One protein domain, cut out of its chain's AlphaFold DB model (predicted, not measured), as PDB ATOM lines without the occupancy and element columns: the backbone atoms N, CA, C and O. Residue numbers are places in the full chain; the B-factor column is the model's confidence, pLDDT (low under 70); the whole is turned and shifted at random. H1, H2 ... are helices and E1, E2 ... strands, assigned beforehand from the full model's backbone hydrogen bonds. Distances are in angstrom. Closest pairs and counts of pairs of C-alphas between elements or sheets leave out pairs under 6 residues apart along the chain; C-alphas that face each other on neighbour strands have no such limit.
ATOM      1  N   ALA A  27      51.129  36.259 -27.499       67.25
ATOM      2  CA  ALA A  27      50.822  36.513 -28.915       67.25
ATOM      3  C   ALA A  27      49.345  36.926 -29.129       67.25
ATOM      4  O   ALA A  27      48.459  36.406 -28.461       67.25
ATOM      5  N   HIS A  28      49.052  37.849 -30.053       68.50
ATOM      6  CA  HIS A  28      47.690  38.333 -30.342       68.50
ATOM      7  C   HIS A  28      47.285  38.021 -31.790       68.50
ATOM      8  O   HIS A  28      48.027  38.340 -32.715       68.50
ATOM      9  N   CYS A  29      46.104  37.433 -32.000       66.62
ATOM     10  CA  CYS A  29      45.565  37.186 -33.339       66.62
ATOM     11  C   CYS A  29      44.775  38.411 -33.837       66.62
ATOM     12  O   CYS A  29      43.723  38.704 -33.268       66.62
ATOM     13  N   PRO A  30      45.200  39.094 -34.919       63.38
ATOM     14  CA  PRO A  30      44.532  40.305 -35.407       63.38
ATOM     15  C   PRO A  30      43.156  40.037 -36.036       63.38
ATOM     16  O   PRO A  30      42.370  40.962 -36.194       63.38
ATOM     17  N   CYS A  31      42.849  38.787 -36.397       63.31
ATOM     18  CA  CYS A  31      41.578  38.435 -37.033       63.31
ATOM     19  C   CYS A  31      40.454  38.222 -36.011       63.31
ATOM     20  O   CYS A  31      39.329  38.665 -36.215       63.31
ATOM     21  N   CYS A  32      40.751  37.529 -34.908       71.06
ATOM     22  CA  CYS A  32      39.756  37.161 -33.892       71.06
ATOM     23  C   CYS A  32      39.996  37.823 -32.528       71.06
ATOM     24  O   CYS A  32      39.255  37.565 -31.583       71.06
ATOM     25  N   HIS A  33      41.033  38.658 -32.418       69.38
ATOM     26  CA  HIS A  33      41.417  39.420 -31.229       69.38
ATOM     27  C   HIS A  33      41.719  38.575 -29.976       69.38
ATOM     28  O   HIS A  33      41.738  39.090 -28.857       69.38
ATOM     29  N   ARG A  34      41.991  37.275 -30.143       74.12
ATOM     30  CA  ARG A  34      42.383  36.370 -29.052       74.12
ATOM     31  C   ARG A  34      43.858  36.549 -28.696       74.12
ATOM     32  O   ARG A  34      44.679  36.822 -29.573       74.12
ATOM     33  N   THR A  35      44.188  36.341 -27.423       78.75
ATOM     34  CA  THR A  35      45.552  36.496 -26.895       78.75
ATOM     35  C   THR A  35      46.053  35.177 -26.293       78.75
ATOM     36  O   THR A  35      45.309  34.481 -25.604       78.75
ATOM     37  N   PHE A  36      47.307  34.822 -26.553       80.38
ATOM     38  CA  PHE A  36      47.925  33.516 -26.309       80.38
ATOM     39  C   PHE A  36      49.145  33.677 -25.423       80.38
ATOM     40  O   PHE A  36      49.929  34.573 -25.671       80.38
ATOM     41  N   GLY A  37      49.350  32.823 -24.426       76.94
ATOM     42  CA  GLY A  37      50.447  32.979 -23.469       76.94
ATOM     43  C   GLY A  37      51.844  32.744 -24.055       76.94
ATOM     44  O   GLY A  37      52.828  33.232 -23.508       76.94
ATOM     45  N   THR A  38      51.937  32.035 -25.185       77.69
ATOM     46  CA  THR A  38      53.191  31.741 -25.898       77.69
ATOM     47  C   THR A  38      52.997  31.823 -27.416       77.69
ATOM     48  O   THR A  38      51.869  31.781 -27.914       77.69
ATOM     49  N   VAL A  39      54.100  31.952 -28.167       77.75
ATOM     50  CA  VAL A  39      54.074  31.859 -29.641       77.75
ATOM     51  C   VAL A  39      53.657  30.456 -30.076       77.75
ATOM     52  O   VAL A  39      52.828  30.328 -30.966       77.75
ATOM     53  N   GLU A  40      54.132  29.420 -29.386       80.75
ATOM     54  CA  GLU A  40      53.759  28.024 -29.649       80.75
ATOM     55  C   GLU A  40      52.251  27.797 -29.478       80.75
ATOM     56  O   GLU A  40      51.619  27.162 -30.316       80.75
ATOM     57  N   SER A  41      51.643  28.391 -28.445       80.31
ATOM     58  CA  SER A  41      50.187  28.375 -28.260       80.31
ATOM     59  C   SER A  41      49.447  29.049 -29.429       80.31
ATOM     60  O   SER A  41      48.402  28.575 -29.870       80.31
ATOM     61  N   TYR A  42      49.980  30.152 -29.952       78.00
ATOM     62  CA  TYR A  42      49.399  30.843 -31.105       78.00
ATOM     63  C   TYR A  42      49.535  30.039 -32.402       78.00
ATOM     64  O   TYR A  42      48.574  29.943 -33.159       78.00
ATOM     65  N   GLU A  43      50.704  29.451 -32.652       80.88
ATOM     66  CA  GLU A  43      50.943  28.615 -33.829       80.88
ATOM     67  C   GLU A  43      50.082  27.353 -33.797       80.88
ATOM     68  O   GLU A  43      49.440  27.036 -34.792       80.88
ATOM     69  N   ALA A  44      49.980  26.688 -32.643       83.69
ATOM     70  CA  ALA A  44      49.129  25.515 -32.479       83.69
ATOM     71  C   ALA A  44      47.649  25.824 -32.745       83.69
ATOM     72  O   ALA A  44      46.944  25.001 -33.317       83.69
ATOM     73  N   ALA A  45      47.175  27.009 -32.348       82.06
ATOM     74  CA  ALA A  45      45.800  27.434 -32.587       82.06
ATOM     75  C   ALA A  45      45.533  27.879 -34.030       82.06
ATOM     76  O   ALA A  45      44.367  27.983 -34.408       82.06
ATOM     77  N   HIS A  46      46.574  28.154 -34.821       80.44
ATOM     78  CA  HIS A  46      46.448  28.522 -36.225       80.44
ATOM     79  C   HIS A  46      46.587  27.301 -37.131       80.44
ATOM     80  O   HIS A  46      47.675  26.948 -37.580       80.44
ATOM     81  N   VAL A  47      45.445  26.699 -37.457       74.44
ATOM     82  CA  VAL A  47      45.343  25.574 -38.390       74.44
ATOM     83  C   VAL A  47      44.623  26.054 -39.646       74.44
ATOM     84  O   VAL A  47      43.552  26.646 -39.563       74.44
ATOM     85  N   ASP A  48      45.240  25.859 -40.815       69.00
ATOM     86  CA  ASP A  48      44.676  26.212 -42.130       69.00
ATOM     87  C   ASP A  48      44.172  27.667 -42.257       69.00
ATOM     88  O   ASP A  48      43.233  27.970 -42.992       69.00
ATOM     89  N   GLY A  49      44.811  28.599 -41.541       67.75
ATOM     90  CA  GLY A  49      44.436  30.018 -41.532       67.75
ATOM     91  C   GLY A  49      43.253  30.364 -40.620       67.75
ATOM     92  O   GLY A  49      42.883  31.535 -40.525       67.75
ATOM     93  N   CYS A  50      42.696  29.381 -39.911       71.62
ATOM     94  CA  CYS A  50      41.664  29.558 -38.898       71.62
ATOM     95  C   CYS A  50      42.275  29.505 -37.493       71.62
ATOM     96  O   CYS A  50      43.179  28.723 -37.212       71.62
ATOM     97  N   CYS A  51      41.787  30.373 -36.605       78.12
ATOM     98  CA  CYS A  51      42.217  30.431 -35.212       78.12
ATOM     99  C   CYS A  51      41.220  29.663 -34.336       78.12
ATOM    100  O   CYS A  51      40.147  30.185 -34.024       78.12
ATOM    101  N   GLU A  52      41.570  28.436 -33.949       82.56
ATOM    102  CA  GLU A  52      40.684  27.495 -33.247       82.56
ATOM    103  C   GLU A  52      41.347  26.878 -32.001       82.56
ATOM    104  O   GLU A  52      41.606  25.674 -31.952       82.56
ATOM    105  N   PRO A  53      41.639  27.675 -30.957       81.38
ATOM    106  CA  PRO A  53      42.394  27.189 -29.805       81.38
ATOM    107  C   PRO A  53      41.707  26.046 -29.048       81.38
ATOM    108  O   PRO A  53      42.381  25.140 -28.565       81.38
ATOM    109  N   GLU A  54      40.380  26.047 -28.950       84.81
ATOM    110  CA  GLU A  54      39.633  24.974 -28.292       84.81
ATOM    111  C   GLU A  54      39.767  23.642 -29.044       84.81
ATOM    112  O   GLU A  54      39.939  22.595 -28.417       84.81
ATOM    113  N   SER A  55      39.739  23.688 -30.379       84.19
ATOM    114  CA  SER A  55      39.803  22.512 -31.258       84.19
ATOM    115  C   SER A  55      41.150  21.790 -31.171       84.19
ATOM    116  O   SER A  55      41.213  20.574 -31.338       84.19
ATOM    117  N   VAL A  56      42.220  22.520 -30.846       84.81
ATOM    118  CA  VAL A  56      43.574  21.972 -30.655       84.81
ATOM    119  C   VAL A  56      43.936  21.759 -29.178       84.81
ATOM    120  O   VAL A  56      45.089  21.497 -28.840       84.81
ATOM    121  N   GLY A  57      42.951  21.849 -28.278       86.81
ATOM    122  CA  GLY A  57      43.122  21.518 -26.864       86.81
ATOM    123  C   GLY A  57      43.880  22.565 -26.045       86.81
ATOM    124  O   GLY A  57      44.384  22.242 -24.964       86.81
ATOM    125  N   LEU A  58      43.960  23.817 -26.511       86.75
ATOM    126  CA  LEU A  58      44.468  24.901 -25.676       86.75
ATOM    127  C   LEU A  58      43.490  25.209 -24.547       86.75
ATOM    128  O   LEU A  58      42.267  25.171 -24.688       86.75
ATOM    129  N   ARG A  59      44.053  25.583 -23.401       88.69
ATOM    130  CA  ARG A  59      43.298  25.962 -22.213       88.69
ATOM    131  C   ARG A  59      43.325  27.470 -22.032       88.69
ATOM    132  O   ARG A  59      44.390  28.081 -22.006       88.69
ATOM    133  N   PHE A  60      42.156  28.054 -21.794       84.62
ATOM    134  CA  PHE A  60      42.059  29.447 -21.382       84.62
ATOM    135  C   PHE A  60      42.374  29.598 -19.885       84.62
ATOM    136  O   PHE A  60      41.718  28.987 -19.036       84.62
ATOM    137  N   ALA A  61      43.390  30.392 -19.552       82.56
ATOM    138  CA  ALA A  61      43.800  30.683 -18.182       82.56
ATOM    139  C   ALA A  61      44.433  32.078 -18.083       82.56
ATOM    140  O   ALA A  61      45.218  32.481 -18.937       82.56
ATOM    141  N   GLU A  62      44.095  32.811 -17.019       78.12
ATOM    142  CA  GLU A  62      44.650  34.148 -16.740       78.12
ATOM    143  C   GLU A  62      44.517  35.138 -17.912       78.12
ATOM    144  O   GLU A  62      45.393  35.963 -18.121       78.12
ATOM    145  N   HIS A  63      43.402  35.070 -18.650       77.12
ATOM    146  CA  HIS A  63      43.101  35.882 -19.842       77.12
ATOM    147  C   HIS A  63      43.872  35.517 -21.122       77.12
ATOM    148  O   HIS A  63      43.728  36.214 -22.127       77.12
ATOM    149  N   TYR A  64      44.617  34.409 -21.124       79.69
ATOM    150  CA  TYR A  64      45.361  33.933 -22.290       79.69
ATOM    151  C   TYR A  64      45.053  32.469 -22.619       79.69
ATOM    152  O   TYR A  64      44.644  31.686 -21.758       79.69
ATOM    153  N   TRP A  65      45.266  32.092 -23.877       82.94
ATOM    154  CA  TRP A  65      45.248  30.702 -24.339       82.94
ATOM    155  C   TRP A  65      46.632  30.064 -24.204       82.94
ATOM    156  O   TRP A  65      47.613  30.633 -24.679       82.94
ATOM    157  N   TRP A  66      46.704  28.889 -23.578       83.38
ATOM    158  CA  TRP A  66      47.953  28.180 -23.291       83.38
ATOM    159  C   TRP A  66      47.887  26.726 -23.740       83.38
ATOM    160  O   TRP A  66      46.848  26.073 -23.592       83.38
ATOM    161  N   LEU A  67      49.027  26.175 -24.147       84.88
ATOM    162  CA  LEU A  67      49.233  24.733 -24.119       84.88
ATOM    163  C   LEU A  67      49.077  24.219 -22.681       84.88
ATOM    164  O   LEU A  67      49.520  24.847 -21.717       84.88
ATOM    165  N   GLN A  68      48.454  23.053 -22.514       78.44
ATOM    166  CA  GLN A  68      48.125  22.515 -21.188       78.44
ATOM    167  C   GLN A  68      49.355  22.360 -20.274       78.44
ATOM    168  O   GLN A  68      49.249  22.558 -19.062       78.44
ATOM    169  N   ALA A  69      50.514  22.033 -20.850       76.12
ATOM    170  CA  ALA A  69      51.779  21.898 -20.131       76.12
ATOM    171  C   ALA A  69      52.370  23.246 -19.672       76.12
ATOM    172  O   ALA A  69      53.142  23.274 -18.714       76.12
ATOM    173  N   GLU A  70      51.989  24.345 -20.325       74.81
ATOM    174  CA  GLU A  70      52.573  25.678 -20.143       74.81
ATOM    175  C   GLU A  70      51.743  26.598 -19.250       74.81
ATOM    176  O   GLU A  70      52.204  27.680 -18.891       74.81
ATOM    177  N   VAL A  71      50.527  26.184 -18.872       74.38
ATOM    178  CA  VAL A  71      49.661  26.980 -17.995       74.38
ATOM    179  C   VAL A  71      50.450  27.370 -16.740       74.38
ATOM    180  O   VAL A  71      50.862  26.475 -15.987       74.38
ATOM    181  N   PRO A  72      50.632  28.677 -16.463       68.62
ATOM    182  CA  PRO A  72      51.371  29.124 -15.299       68.62
ATOM    183  C   PRO A  72      50.769  28.506 -14.041       68.62
ATOM    184  O   PRO A  72      49.605  28.723 -13.688       68.62
ATOM    185  N   ARG A  73      51.558  27.690 -13.340       67.94
ATOM    186  CA  ARG A  73      51.152  27.194 -12.027       67.94
ATOM    187  C   ARG A  73      51.183  28.396 -11.098       67.94
ATOM    188  O   ARG A  73      52.265  28.833 -10.706       67.94
TER     189      ARG A  73
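Overview. This is residues 27 to 73 of the 92 residues of an uncharacterized protein of Frankia sp. BMG5.36 (UniProt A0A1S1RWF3). This is a little regular structure, mostly loops: a short helix, H1, sits beside E2 of a two-stranded hairpin, E1 and E2. Residues 27 to 38 fold back on themselves before H1, and residues 46 to 58 make a long loop after it. The printed part has 47 residues, 13 in named elements, in the order H1, E1, E2, mixed in class with an antiparallel sheet. It is compact, with a radius of gyration of the C-alphas of 9.5 A, yet elongated, spanning 30 by 17 by 15 A.

Along the chain. Residues 27 to 28 pair antiparallel with residues 35 to 36. H1, residues 39 to 45, begins at C-alpha 39 (54.074, 31.859, -29.641) and is 9.8 A long. E1 is residues 59 to 61, 6.2 A; E2 is residues 64 to 66, 6.4 A, ending at C-alpha 66 (47.953, 28.180, -23.291).

Arrangement. The closest C-alphas of H1 and E2 are those of Ser 41 and Trp 66, 5.5 A apart. E1 and E2 form an antiparallel hairpin at 138 degrees, with N 59 and O 66 within hydrogen-bond range at 2.8 A. In H1 every O i to N i+4 pair is within hydrogen-bond range.

Size, cuts and confidence. The C-alphas farthest apart, of Asp 48 and Arg 73, are 30.8 A apart. The printed part has no cut. The link from H1 to E1 is long. The pLDDT is under 70 at residues 27 to 31, 33, 48 to 49 and 72 to 73.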